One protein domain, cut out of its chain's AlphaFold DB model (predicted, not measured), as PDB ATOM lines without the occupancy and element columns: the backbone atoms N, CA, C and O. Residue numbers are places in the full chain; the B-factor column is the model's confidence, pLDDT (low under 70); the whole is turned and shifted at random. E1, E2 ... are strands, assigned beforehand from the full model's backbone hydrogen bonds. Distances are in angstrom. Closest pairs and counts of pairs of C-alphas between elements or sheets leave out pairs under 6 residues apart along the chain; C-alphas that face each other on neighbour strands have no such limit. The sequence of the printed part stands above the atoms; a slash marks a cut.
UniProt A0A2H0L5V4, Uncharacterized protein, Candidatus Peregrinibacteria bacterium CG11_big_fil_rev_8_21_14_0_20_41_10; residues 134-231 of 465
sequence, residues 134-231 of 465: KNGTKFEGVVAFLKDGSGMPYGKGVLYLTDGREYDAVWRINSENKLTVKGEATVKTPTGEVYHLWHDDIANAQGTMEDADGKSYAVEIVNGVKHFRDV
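This is residues 134 to 231 of the 465 residues of an uncharacterized protein of Candidatus Peregrinibacteria bacterium CG11_big_fil_rev_8_21_14_0_20_41_10 (UniProt A0A2H0L5V4). A single long, twisted sheet of eight strands, laid side by side in chain order as a row of hairpins, with no named helix and no second sheet over either face. The first four strands, E1 to E4, bend sharply. The printed part has 98 residues, no named helix and eight named strands, in the order E1 to E8 along the chain and across the antiparallel sheet; the class is all strand. It is compact, with a radius of gyration of the C-alphas of 14.3 A, and only just elongated, spanning 49 by 25 by 20 A.

E1, residues 138 to 146, begins at C-alpha 138 (589.816, 353.621, 342.052), measures 17.8 A and bends by 103 degrees at residue 141. E2, residues 151 to 160, bends by 119 degrees at residue 156. E3, residues 166 to 173, and E4, residues 179 to 188, each measure 18.3 A. E5 is residues 194 to 198 and E6 residues 206 to 210. E7, residues 216 to 222, measures 19.2 A. E8, residues 225 to 230, ends at C-alpha 230 (559.776, 351.029, 355.459).

The strands form a meander, each the antiparallel neighbour of the one before. E1 and E2 form a hairpin at 173 degrees between directions, with N 140 and O 158 2.9 A apart, within hydrogen-bond range. In the hairpin E3 and E4, N 168 and O 186 are 2.8 A apart. In the hairpin E7 and E8, N 220 and O 227 are 2.9 A apart. The edge strands E1 and E8 are apart.

The C-alphas farthest apart, of Asp 148 and Asp 230, are 48.8 A apart. The printed part has no cut and no long link. Confidence is under 70 at residues 199 to 203, 223 to 225 and 229 to 231.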
ATOM      1  N   LYS A 134     595.755 358.278 344.854       92.12
ATOM      2  CA  LYS A 134     596.794 358.080 345.888       92.12
ATOM      3  C   LYS A 134     596.260 357.517 347.208       92.12
ATOM      4  O   LYS A 134     596.999 356.855 347.925       92.12
ATOM      5  N   ASN A 135     595.001 357.795 347.539       90.81
ATOM      6  CA  ASN A 135     594.346 357.292 348.745       90.81
ATOM      7  C   ASN A 135     593.873 355.829 348.610       90.81
ATOM      8  O   ASN A 135     593.280 355.324 349.553       90.81
ATOM      9  N   GLY A 136     594.103 355.173 347.466       93.44
ATOM     10  CA  GLY A 136     593.678 353.801 347.175       93.44
ATOM     11  C   GLY A 136     592.292 353.682 346.535       93.44
ATOM     12  O   GLY A 136     591.930 352.588 346.102       93.44
ATOM     13  N   THR A 137     591.531 354.779 346.441       94.44
ATOM     14  CA  THR A 137     590.290 354.835 345.658       94.44
ATOM     15  C   THR A 137     590.602 354.562 344.190       94.44
ATOM     16  O   THR A 137     591.655 354.954 343.684       94.44
ATOM     17  N   LYS A 138     589.684 353.908 343.483       96.38
ATOM     18  CA  LYS A 138     589.816 353.621 342.052       96.38
ATOM     19  C   LYS A 138     588.570 354.064 341.321       96.38
ATOM     20  O   LYS A 138     587.482 354.017 341.878       96.38
ATOM     21  N   PHE A 139     588.724 354.467 340.075       95.62
ATOM     22  CA  PHE A 139     587.614 354.777 339.193       95.62
ATOM     23  C   PHE A 139     587.772 354.030 337.876       95.62
ATOM     24  O   PHE A 139     588.866 354.021 337.315       95.62
ATOM     25  N   GLU A 140     586.683 353.456 337.374       96.88
ATOM     26  CA  GLU A 140     586.615 352.800 336.068       96.88
ATOM     27  C   GLU A 140     585.398 353.316 335.297       96.88
ATOM     28  O   GLU A 140     584.271 353.274 335.791       96.88
ATOM     29  N   GLY A 141     585.604 353.816 334.082       95.69
ATOM     30  CA  GLY A 141     584.532 354.380 333.267       95.69
ATOM     31  C   GLY A 141     585.038 355.456 332.326       95.69
ATOM     32  O   GLY A 141     586.147 355.370 331.806       95.69
ATOM     33  N   VAL A 142     584.236 356.489 332.102       94.25
ATOM     34  CA  VAL A 142     584.638 357.603 331.247       94.25
ATOM     35  C   VAL A 142     585.621 358.512 332.015       94.25
ATOM     36  O   VAL A 142     585.354 358.947 333.136       94.25
ATOM     37  N   VAL A 143     586.803 358.758 331.442       93.19
ATOM     38  CA  VAL A 143     587.893 359.535 332.061       93.19
ATOM     39  C   VAL A 143     588.246 360.710 331.163       93.19
ATOM     40  O   VAL A 143     588.527 360.539 329.976       93.19
ATOM     41  N   ALA A 144     588.256 361.909 331.730       89.94
ATOM     42  CA  ALA A 144     588.753 363.105 331.073       89.94
ATOM     43  C   ALA A 144     590.215 363.343 331.458       89.94
ATOM     44  O   ALA A 144     590.552 363.337 332.637       89.94
ATOM     45  N   PHE A 145     591.080 363.568 330.475       87.44
ATOM     46  CA  PHE A 145     592.488 363.876 330.700       87.44
ATOM     47  C   PHE A 145     592.725 365.372 330.557       87.44
ATOM     48  O   PHE A 145     592.325 365.975 329.560       87.44
ATOM     49  N   LEU A 146     593.382 365.962 331.550       85.50
ATOM     50  CA  LEU A 146     593.891 367.326 331.491       85.50
ATOM     51  C   LEU A 146     595.171 367.393 330.648       85.50
ATOM     52  O   LEU A 146     595.808 366.378 330.378       85.50
ATOM     53  N   LYS A 147     595.572 368.616 330.277       82.31
ATOM     54  CA  LYS A 147     596.790 368.887 329.486       82.31
ATOM     55  C   LYS A 147     598.094 368.417 330.137       82.31
ATOM     56  O   LYS A 147     599.105 368.280 329.458       82.31
ATOM     57  N   ASP A 148     598.103 368.231 331.454       84.38
ATOM     58  CA  ASP A 148     599.249 367.679 332.186       84.38
ATOM     59  C   ASP A 148     599.270 366.138 332.182       84.38
ATOM     60  O   ASP A 148     600.140 365.522 332.797       84.38
ATOM     61  N   GLY A 149     598.316 365.508 331.487       84.19
ATOM     62  CA  GLY A 149     598.146 364.063 331.410       84.19
ATOM     63  C   GLY A 149     597.436 363.449 332.616       84.19
ATOM     64  O   GLY A 149     597.265 362.230 332.650       84.19
ATOM     65  N   SER A 150     597.008 364.241 333.606       85.50
ATOM     66  CA  SER A 150     596.245 363.715 334.738       85.50
ATOM     67  C   SER A 150     594.816 363.350 334.317       85.50
ATOM     68  O   SER A 150     594.120 364.122 333.656       85.50
ATOM     69  N   GLY A 151     594.391 362.135 334.672       88.00
ATOM     70  CA  GLY A 151     593.044 361.630 334.409       88.00
ATOM     71  C   GLY A 151     592.088 361.955 335.554       88.00
ATOM     72  O   GLY A 151     592.422 361.764 336.724       88.00
ATOM     73  N   MET A 152     590.884 362.407 335.221       90.38
ATOM     74  CA  MET A 152     589.798 362.681 336.157       90.38
ATOM     75  C   MET A 152     588.540 361.894 335.769       90.38
ATOM     76  O   MET A 152     588.216 361.815 334.581       90.38
ATOM     77  N   PRO A 153     587.798 361.333 336.739       92.38
ATOM     78  CA  PRO A 153     586.505 360.716 336.460       92.38
ATOM     79  C   PRO A 153     585.529 361.718 335.840       92.38
ATOM     80  O   PRO A 153     585.363 362.828 336.352       92.38
ATOM     81  N   TYR A 154     584.867 361.332 334.752       90.75
ATOM     82  CA  TYR A 154     583.923 362.199 334.055       90.75
ATOM     83  C   TYR A 154     582.927 361.382 333.245       90.75
ATOM     84  O   TYR A 154     583.338 360.652 332.370       90.75
ATOM     85  N   GLY A 155     581.622 361.552 333.424       90.19
ATOM     86  CA  GLY A 155     580.605 360.743 332.754       90.19
ATOM     87  C   GLY A 155     580.331 359.427 333.484       90.19
ATOM     88  O   GLY A 155     580.559 359.312 334.685       90.19
ATOM     89  N   LYS A 156     579.771 358.437 332.784       94.50
ATOM     90  CA  LYS A 156     579.360 357.171 333.407       94.50
ATOM     91  C   LYS A 156     580.576 356.379 333.903       94.50
ATOM     92  O   LYS A 156     581.532 356.201 333.150       94.50
ATOM     93  N   GLY A 157     580.523 355.871 335.131       95.88
ATOM     94  CA  GLY A 157     581.554 354.986 335.666       95.88
ATOM     95  C   GLY A 157     581.320 354.566 337.111       95.88
ATOM     96  O   GLY A 157     580.395 355.043 337.771       95.88
ATOM     97  N   VAL A 158     582.195 353.694 337.599       96.56
ATOM     98  CA  VAL A 158     582.162 353.130 338.947       96.56
ATOM     99  C   VAL A 158     583.354 353.642 339.752       96.56
ATOM    100  O   VAL A 158     584.501 353.516 339.323       96.56
ATOM    101  N   LEU A 159     583.089 354.226 340.921       95.31
ATOM    102  CA  LEU A 159     584.103 354.621 341.900       95.31
ATOM    103  C   LEU A 159     584.161 353.587 343.029       95.31
ATOM    104  O   LEU A 159     583.185 353.392 343.747       95.31
ATOM    105  N   TYR A 160     585.322 352.971 343.212       95.62
ATOM    106  CA  TYR A 160     585.618 351.999 344.258       95.62
ATOM    107  C   TYR A 160     586.377 352.684 345.393       95.62
ATOM    108  O   TYR A 160     587.503 353.158 345.210       95.62
ATOM    109  N   LEU A 161     585.774 352.753 346.575       94.00
ATOM    110  CA  LEU A 161     586.399 353.294 347.777       94.00
ATOM    111  C   LEU A 161     587.246 352.231 348.486       94.00
ATOM    112  O   LEU A 161     587.042 351.029 348.335       94.00
ATOM    113  N   THR A 162     588.202 352.676 349.301       94.94
ATOM    114  CA  THR A 162     589.092 351.779 350.057       94.94
ATOM    115  C   THR A 162     588.401 350.998 351.164       94.94
ATOM    116  O   THR A 162     588.924 349.980 351.603       94.94
ATOM    117  N   ASP A 163     587.228 351.449 351.600       91.50
ATOM    118  CA  ASP A 163     586.375 350.706 352.523       91.50
ATOM    119  C   ASP A 163     585.536 349.622 351.826       91.50
ATOM    120  O   ASP A 163     584.772 348.935 352.495       91.50
ATOM    121  N   GLY A 164     585.687 349.457 350.506       93.12
ATOM    122  CA  GLY A 164     584.997 348.458 349.692       93.12
ATOM    123  C   GLY A 164     583.633 348.899 349.162       93.12
ATOM    124  O   GLY A 164     582.953 348.096 348.532       93.12
ATOM    125  N   ARG A 165     583.203 350.148 349.400       92.69
ATOM    126  CA  ARG A 165     581.998 350.684 348.752       92.69
ATOM    127  C   ARG A 165     582.231 350.946 347.267       92.69
ATOM    128  O   ARG A 165     583.286 351.441 346.876       92.69
ATOM    129  N   GLU A 166     581.201 350.708 346.465       95.25
ATOM    130  CA  GLU A 166     581.190 350.970 345.024       95.25
ATOM    131  C   GLU A 166     580.088 351.971 344.689       95.25
ATOM    132  O   GLU A 166     578.966 351.829 345.166       95.25
ATOM    133  N   TYR A 167     580.390 352.969 343.864       94.00
ATOM    134  CA  TYR A 167     579.436 353.980 343.411       94.00
ATOM    135  C   TYR A 167     579.355 353.949 341.885       94.00
ATOM    136  O   TYR A 167     580.267 354.436 341.223       94.00
ATOM    137  N   ASP A 168     578.279 353.402 341.327       94.81
ATOM    138  CA  ASP A 168     577.965 353.456 339.893       94.81
ATOM    139  C   ASP A 168     577.097 354.687 339.615       94.81
ATOM    140  O   ASP A 168     575.975 354.796 340.119       94.81
ATOM    141  N   ALA A 169     577.638 355.652 338.875       94.06
ATOM    142  CA  ALA A 169     576.997 356.944 338.676       94.06
ATOM    143  C   ALA A 169     577.465 357.646 337.394       94.06
ATOM    144  O   ALA A 169     578.391 357.216 336.699       94.06
ATOM    145  N   VAL A 170     576.833 358.785 337.096       91.50
ATOM    146  CA  VAL A 170     577.354 359.762 336.135       91.50
ATOM    147  C   VAL A 170     578.150 360.817 336.896       91.50
ATOM    148  O   VAL A 170     577.593 361.646 337.608       91.50
ATOM    149  N   TRP A 171     579.463 360.786 336.736       90.62
ATOM    150  CA  TRP A 171     580.416 361.634 337.435       90.62
ATOM    151  C   TRP A 171     580.647 362.956 336.712       90.62
ATOM    152  O   TRP A 171     580.609 363.036 335.485       90.62
ATOM    153  N   ARG A 172     580.922 364.014 337.464       86.62
ATOM    154  CA  ARG A 172     581.401 365.287 336.921       86.62
ATOM    155  C   ARG A 172     582.297 365.984 337.931       86.62
ATOM    156  O   ARG A 172     582.180 365.766 339.137       86.62
ATOM    157  N   ILE A 173     583.135 366.879 337.438       82.38
ATOM    158  CA  ILE A 173     583.872 367.813 338.279       82.38
ATOM    159  C   ILE A 173     583.074 369.115 338.332       82.38
ATOM    160  O   ILE A 173     582.683 369.644 337.293       82.38
ATOM    161  N   ASN A 174     582.773 369.591 339.537       78.69
ATOM    162  CA  ASN A 174     582.084 370.864 339.707       78.69
ATOM    163  C   ASN A 174     583.063 372.050 339.584       78.69
ATOM    164  O   ASN A 174     584.275 371.876 339.472       78.69
ATOM    165  N   SER A 175     582.545 373.274 339.673       74.06
ATOM    166  CA  SER A 175     583.339 374.511 339.635       74.06
ATOM    167  C   SER A 175     584.404 374.644 340.732       74.06
ATOM    168  O   SER A 175     585.289 375.484 340.626       74.06
ATOM    169  N   GLU A 176     584.317 373.850 341.802       77.00
ATOM    170  CA  GLU A 176     585.280 373.822 342.912       77.00
ATOM    171  C   GLU A 176     586.345 372.726 342.736       77.00
ATOM    172  O   GLU A 176     587.050 372.393 343.687       77.00
ATOM    173  N   ASN A 177     586.443 372.120 341.548       73.88
ATOM    174  CA  ASN A 177     587.278 370.948 341.280       73.88
ATOM    175  C   ASN A 177     586.957 369.732 342.170       73.88
ATOM    176  O   ASN A 177     587.808 368.867 342.387       73.88
ATOM    177  N   LYS A 178     585.723 369.632 342.680       82.12
ATOM    178  CA  LYS A 178     585.265 368.468 343.446       82.12
ATOM    179  C   LYS A 178     584.541 367.488 342.541       82.12
ATOM    180  O   LYS A 178     583.714 367.872 341.711       82.12
ATOM    181  N   LEU A 179     584.827 366.210 342.754       84.69
ATOM    182  CA  LEU A 179     584.112 365.119 342.117       84.69
ATOM    183  C   LEU A 179     582.697 365.024 342.699       84.69
ATOM    184  O   LEU A 179     582.522 364.880 343.906       84.69
ATOM    185  N   THR A 180     581.695 365.121 341.833       86.12
ATOM    186  CA  THR A 180     580.271 365.073 342.181       86.12
ATOM    187  C   THR A 180     579.535 364.118 341.251       86.12
ATOM    188  O   THR A 180     580.038 363.752 340.186       86.12
ATOM    189  N   VAL A 181     578.331 363.723 341.655       86.62
ATOM    190  CA  VAL A 181     577.421 362.939 340.819       86.62
ATOM    191  C   VAL A 181     576.430 363.874 340.132       86.62
ATOM    192  O   VAL A 181     576.081 364.939 340.640       86.62
ATOM    193  N   LYS A 182     575.995 363.494 338.936       82.50
ATOM    194  CA  LYS A 182     574.900 364.121 338.211       82.50
ATOM    195  C   LYS A 182     573.716 363.156 338.170       82.50
ATOM    196  O   LYS A 182     573.775 362.145 337.474       82.50
ATOM    197  N   GLY A 183     572.628 363.507 338.851       82.38
ATOM    198  CA  GLY A 183     571.394 362.719 338.847       82.38
ATOM    199  C   GLY A 183     571.438 361.493 339.760       82.38
ATOM    200  O   GLY A 183     571.463 361.635 340.979       82.38
ATOM    201  N   GLU A 184     571.355 360.303 339.170       87.62
ATOM    202  CA  GLU A 184     571.172 359.046 339.903       87.62
ATOM    203  C   GLU A 184     572.510 358.342 340.182       87.62
ATOM    204  O   GLU A 184     573.434 358.382 339.365       87.62
ATOM    205  N   ALA A 185     572.603 357.674 341.332       90.56
ATOM    206  CA  ALA A 185     573.730 356.841 341.733       90.56
ATOM    207  C   ALA A 185     573.236 355.516 342.312       90.56
ATOM    208  O   ALA A 185     572.287 355.486 343.090       90.56
ATOM    209  N   THR A 186     573.937 354.432 342.005       92.88
ATOM    210  CA  THR A 186     573.798 353.163 342.720       92.88
ATOM    211  C   THR A 186     575.020 352.950 343.602       92.88
ATOM    212  O   THR A 186     576.145 352.949 343.108       92.88
ATOM    213  N   VAL A 187     574.815 352.771 344.906       92.19
ATOM    214  CA  VAL A 187     575.887 352.521 345.875       92.19
ATOM    215  C   VAL A 187     575.784 351.097 346.383       92.19
ATOM    216  O   VAL A 187     574.757 350.725 346.942       92.19
ATOM    217  N   LYS A 188     576.848 350.317 346.243       93.31
ATOM    218  CA  LYS A 188     576.959 348.994 346.859       93.31
ATOM    219  C   LYS A 188     577.885 349.068 348.054       93.31
ATOM    220  O   LYS A 188     578.949 349.684 347.995       93.31
ATOM    221  N   THR A 189     577.470 348.453 349.149       91.31
ATOM    222  CA  THR A 189     578.290 348.337 350.355       91.31
ATOM    223  C   THR A 189     579.000 346.984 350.405       91.31
ATOM    224  O   THR A 189     578.505 346.012 349.832       91.31
ATOM    225  N   PRO A 190     580.117 346.875 351.147       90.31
ATOM    226  CA  PRO A 190     580.788 345.593 351.372       90.31
ATOM    227  C   PRO A 190     579.895 344.541 352.039       90.31
ATOM    228  O   PRO A 190     580.136 343.347 351.905       90.31
ATOM    229  N   THR A 191     578.879 344.987 352.780       89.69
ATOM    230  CA  THR A 191     577.911 344.137 353.481       89.69
ATOM    231  C   THR A 191     576.780 343.647 352.577       89.69
ATOM    232  O   THR A 191     575.943 342.880 353.039       89.69
ATOM    233  N   GLY A 192     576.748 344.059 351.305       88.94
ATOM    234  CA  GLY A 192     575.758 343.622 350.317       88.94
ATOM    235  C   GLY A 192     574.534 344.527 350.181       88.94
ATOM    236  O   GLY A 192     573.725 344.293 349.290       88.94
ATOM    237  N   GLU A 193     574.403 345.580 350.995       88.81
ATOM    238  CA  GLU A 193     573.318 346.559 350.842       88.81
ATOM    239  C   GLU A 193     573.508 347.377 349.558       88.81
ATOM    240  O   GLU A 193     574.631 347.806 349.251       88.81
ATOM    241  N   VAL A 194     572.403 347.656 348.867       91.19
ATOM    242  CA  VAL A 194     572.363 348.442 347.628       91.19
ATOM    243  C   VAL A 194     571.497 349.679 347.827       91.19
ATOM    244  O   VAL A 194     570.356 349.587 348.261       91.19
ATOM    245  N   TYR A 195     572.019 350.855 347.493       88.62
ATOM    246  CA  TYR A 195     571.303 352.126 347.573       88.62
ATOM    247  C   TYR A 195     571.102 352.684 346.167       88.62
ATOM    248  O   TYR A 195     572.076 352.826 345.436       88.62
ATOM    249  N   HIS A 196     569.882 353.073 345.816       89.31
ATOM    250  CA  HIS A 196     569.570 353.837 344.610       89.31
ATOM    251  C   HIS A 196     569.241 355.269 345.019       89.31
ATOM    252  O   HIS A 196     568.193 355.525 345.605       89.31
ATOM    253  N   LEU A 197     570.171 356.186 344.779       86.25
ATOM    254  CA  LEU A 197     570.120 357.573 345.224       86.25
ATOM    255  C   LEU A 197     569.853 358.503 344.038       86.25
ATOM    256  O   LEU A 197     570.434 358.331 342.973       86.25
ATOM    257  N   TRP A 198     569.045 359.535 344.246       78.94
ATOM    258  CA  TRP A 198     568.736 360.590 343.285       78.94
ATOM    259  C   TRP A 198     569.089 361.944 343.912       78.94
ATOM    260  O   TRP A 198     568.334 362.436 344.751       78.94
ATOM    261  N   HIS A 199     570.237 362.527 343.537       69.75
ATOM    262  CA  HIS A 199     570.593 363.941 343.746       69.75
ATOM    263  C   HIS A 199     571.964 364.277 343.123       69.75
ATOM    264  O   HIS A 199     572.843 363.430 343.003       69.75
ATOM    265  N   ASP A 200     572.200 365.562 342.851       64.38
ATOM    266  CA  ASP A 200     573.496 366.118 342.423       64.38
ATOM    267  C   ASP A 200     574.607 366.078 343.504       64.38
ATOM    268  O   ASP A 200     575.723 366.547 343.275       64.38
ATOM    269  N   ASP A 201     574.296 365.564 344.697       68.56
ATOM    270  CA  ASP A 201     575.203 365.479 345.842       68.56
ATOM    271  C   ASP A 201     574.848 364.258 346.700       68.56
ATOM    272  O   ASP A 201     573.741 364.159 347.223       68.56
ATOM    273  N   ILE A 202     575.804 363.341 346.868       65.25
ATOM    274  CA  ILE A 202     575.641 362.109 347.656       65.25
ATOM    275  C   ILE A 202     575.397 362.430 349.138       65.25
ATOM    276  O   ILE A 202     574.735 361.658 349.831       65.25
ATOM    277  N   ALA A 203     575.911 363.560 349.639       64.88
ATOM    278  CA  ALA A 203     575.709 363.957 351.030       64.88
ATOM    279  C   ALA A 203     574.259 364.373 351.325       64.88
ATOM    280  O   ALA A 203     573.868 364.380 352.492       64.88
ATOM    281  N   ASN A 204     573.476 364.700 350.294       70.06
ATOM    282  CA  ASN A 204     572.112 365.207 350.400       70.06
ATOM    283  C   ASN A 204     571.211 364.536 349.358       70.06
ATOM    284  O   ASN A 204     570.734 365.188 348.433       70.06
ATOM    285  N   ALA A 205     571.025 363.221 349.469       77.88
ATOM    286  CA  ALA A 205     570.318 362.429 348.468       77.88
ATOM    287  C   ALA A 205     569.073 361.744 349.025       77.88
ATOM    288  O   ALA A 205     569.054 361.292 350.165       77.88
ATOM    289  N   GLN A 206     568.041 361.616 348.197       83.81
ATOM    290  CA  GLN A 206     566.887 360.762 348.484       83.81
ATOM    291  C   GLN A 206     566.988 359.495 347.648       83.81
ATOM    292  O   GLN A 206     567.643 359.500 346.613       83.81
ATOM    293  N   GLY A 207     566.376 358.403 348.084       87.75
ATOM    294  CA  GLY A 207     566.585 357.130 347.418       87.75
ATOM    295  C   GLY A 207     565.773 355.972 347.953       87.75
ATOM    296  O   GLY A 207     564.943 356.114 348.853       87.75
ATOM    297  N   THR A 208     566.078 354.797 347.423       89.50
ATOM    298  CA  THR A 208     565.727 353.515 348.030       89.50
ATOM    299  C   THR A 208     566.990 352.782 348.474       89.50
ATOM    300  O   THR A 208     568.073 352.997 347.936       89.50
ATOM    301  N   MET A 209     566.870 351.943 349.494       89.62
ATOM    302  CA  MET A 209     567.908 351.028 349.955       89.62
ATOM    303  C   MET A 209     567.323 349.625 349.994       89.62
ATOM    304  O   MET A 209     566.214 349.453 350.484       89.62
ATOM    305  N   GLU A 210     568.045 348.650 349.472       90.06
ATOM    306  CA  GLU A 210     567.766 347.229 349.598       90.06
ATOM    307  C   GLU A 210     568.819 346.624 350.528       90.06
ATOM    308  O   GLU A 210     570.022 346.792 350.301       90.06
ATOM    309  N   ASP A 211     568.373 345.992 351.613       86.75
ATOM    310  CA  ASP A 211     569.274 345.289 352.523       86.75
ATOM    311  C   ASP A 211     569.747 343.956 351.921       86.75
ATOM    312  O   ASP A 211     569.295 343.524 350.862       86.75
ATOM    313  N   ALA A 212     570.687 343.291 352.596       86.12
ATOM    314  CA  ALA A 212     571.257 342.029 352.120       86.12
ATOM    315  C   ALA A 212     570.224 340.886 351.998       86.12
ATOM    316  O   ALA A 212     570.475 339.914 351.286       86.12
ATOM    317  N   ASP A 213     569.071 341.011 352.663       84.88
ATOM    318  CA  ASP A 213     567.965 340.051 352.619       84.88
ATOM    319  C   ASP A 213     566.931 340.396 351.524       84.88
ATOM    320  O   ASP A 213     565.925 339.696 351.367       84.88
ATOM    321  N   GLY A 214     567.160 341.465 350.751       84.38
ATOM    322  CA  GLY A 214     566.298 341.908 349.654       84.38
ATOM    323  C   GLY A 214     565.115 342.778 350.087       84.38
ATOM    324  O   GLY A 214     564.160 342.969 349.326       84.38
ATOM    325  N   LYS A 215     565.102 343.292 351.323       83.38
ATOM    326  CA  LYS A 215     564.030 344.167 351.808       83.38
ATOM    327  C   LYS A 215     564.344 345.627 351.481       83.38
ATOM    328  O   LYS A 215     565.427 346.128 351.761       83.38
ATOM    329  N   SER A 216     563.352 346.325 350.920       84.38
ATOM    330  CA  SER A 216     563.497 347.715 350.475       84.38
ATOM    331  C   SER A 216     562.990 348.756 351.486       84.38
ATOM    332  O   SER A 216     561.905 348.626 352.066       84.38
ATOM    333  N   TYR A 217     563.736 349.851 351.604       83.69
ATOM    334  CA  TYR A 217     563.488 351.018 352.450       83.69
ATOM    335  C   TYR A 217     563.584 352.292 351.609       83.69
ATOM    336  O   TYR A 217     564.405 352.379 350.704       83.69
ATOM    337  N   ALA A 218     562.776 353.302 351.916       84.56
ATOM    338  CA  ALA A 218     563.029 354.653 351.444       84.56
ATOM    339  C   ALA A 218     564.144 355.242 352.311       84.56
ATOM    340  O   ALA A 218     564.113 355.099 353.537       84.56
ATOM    341  N   VAL A 219     565.125 355.880 351.680       84.75
ATOM    342  CA  VAL A 219     566.253 356.513 352.359       84.75
ATOM    343  C   VAL A 219     566.299 357.999 352.025       84.75
ATOM    344  O   VAL A 219     566.123 358.406 350.879       84.75
ATOM    345  N   GLU A 220     566.547 358.812 353.039       81.38
ATOM    346  CA  GLU A 220     566.917 360.214 352.897       81.38
ATOM    347  C   GLU A 220     568.260 360.421 353.596       81.38
ATOM    348  O   GLU A 220     568.439 360.041 354.751       81.38
ATOM    349  N   ILE A 221     569.228 360.973 352.875       74.06
ATOM    350  CA  ILE A 221     570.557 361.304 353.371       74.06
ATOM    351  C   ILE A 221     570.605 362.818 353.528       74.06
ATOM    352  O   ILE A 221     570.413 363.533 352.549       74.06
ATOM    353  N   VAL A 222     570.859 363.305 354.742       71.19
ATOM    354  CA  VAL A 222     571.016 364.736 355.035       71.19
ATOM    355  C   VAL A 222     572.381 364.947 355.669       71.19
ATOM    356  O   VAL A 222     572.660 364.407 356.739       71.19
ATOM    357  N   ASN A 223     573.255 365.708 355.007       69.44
ATOM    358  CA  ASN A 223     574.649 365.908 355.420       69.44
ATOM    359  C   ASN A 223     575.390 364.592 355.746       69.44
ATOM    360  O   ASN A 223     576.150 364.507 356.710       69.44
ATOM    361  N   GLY A 224     575.139 363.543 354.960       67.81
ATOM    362  CA  GLY A 224     575.734 362.216 355.143       67.81
ATOM    363  C   GLY A 224     575.074 361.337 356.214       67.81
ATOM    364  O   GLY A 224     575.456 360.173 356.347       67.81
ATOM    365  N   VAL A 225     574.072 361.837 356.944       66.12
ATOM    366  CA  VAL A 225     573.295 361.057 357.920       66.12
ATOM    367  C   VAL A 225     572.119 360.383 357.221       66.12
ATOM    368  O   VAL A 225     571.333 361.048 356.552       66.12
ATOM    369  N   LYS A 226     571.999 359.058 357.370       76.62
ATOM    370  CA  LYS A 226     570.945 358.251 356.738       76.62
ATOM    371  C   LYS A 226     569.688 358.201 357.611       76.62
ATOM    372  O   LYS A 226     569.759 357.851 358.788       76.62
ATOM    373  N   HIS A 227     568.538 358.446 357.001       73.50
ATOM    374  CA  HIS A 227     567.209 358.284 357.578       73.50
ATOM    375  C   HIS A 227     566.432 357.252 356.758       73.50
ATOM    376  O   HIS A 227     566.333 357.391 355.543       73.50
ATOM    377  N   PHE A 228     565.876 356.224 357.404       76.00
ATOM    378  CA  PHE A 228     565.177 355.123 356.729       76.00
ATOM    379  C   PHE A 228     563.676 355.112 357.047       76.00
ATOM    380  O   PHE A 228     563.270 355.410 358.172       76.00
ATOM    381  N   ARG A 229     562.850 354.719 356.070       63.66
ATOM    382  CA  ARG A 229     561.410 354.439 356.219       63.66
ATOM    383  C   ARG A 229     561.066 353.127 355.500       63.66
ATOM    384  O   ARG A 229     561.518 352.907 354.382       63.66
ATOM    385  N   ASP A 230     560.252 352.264 356.107       53.69
ATOM    386  CA  ASP A 230     559.776 351.029 355.459       53.69
ATOM    387  C   ASP A 230     558.876 351.343 354.241       53.69
ATOM    388  O   ASP A 230     557.866 352.037 354.373       53.69
ATOM    389  N   VAL A 231     559.195 350.784 353.062       52.62
ATOM    390  CA  VAL A 231     558.410 350.975 351.812       52.62
ATOM    391  C   VAL A 231     557.116 350.150 351.813       52.62
ATOM    392  O   VAL A 231     556.143 350.489 351.145       52.62
TER     393      VAL A 231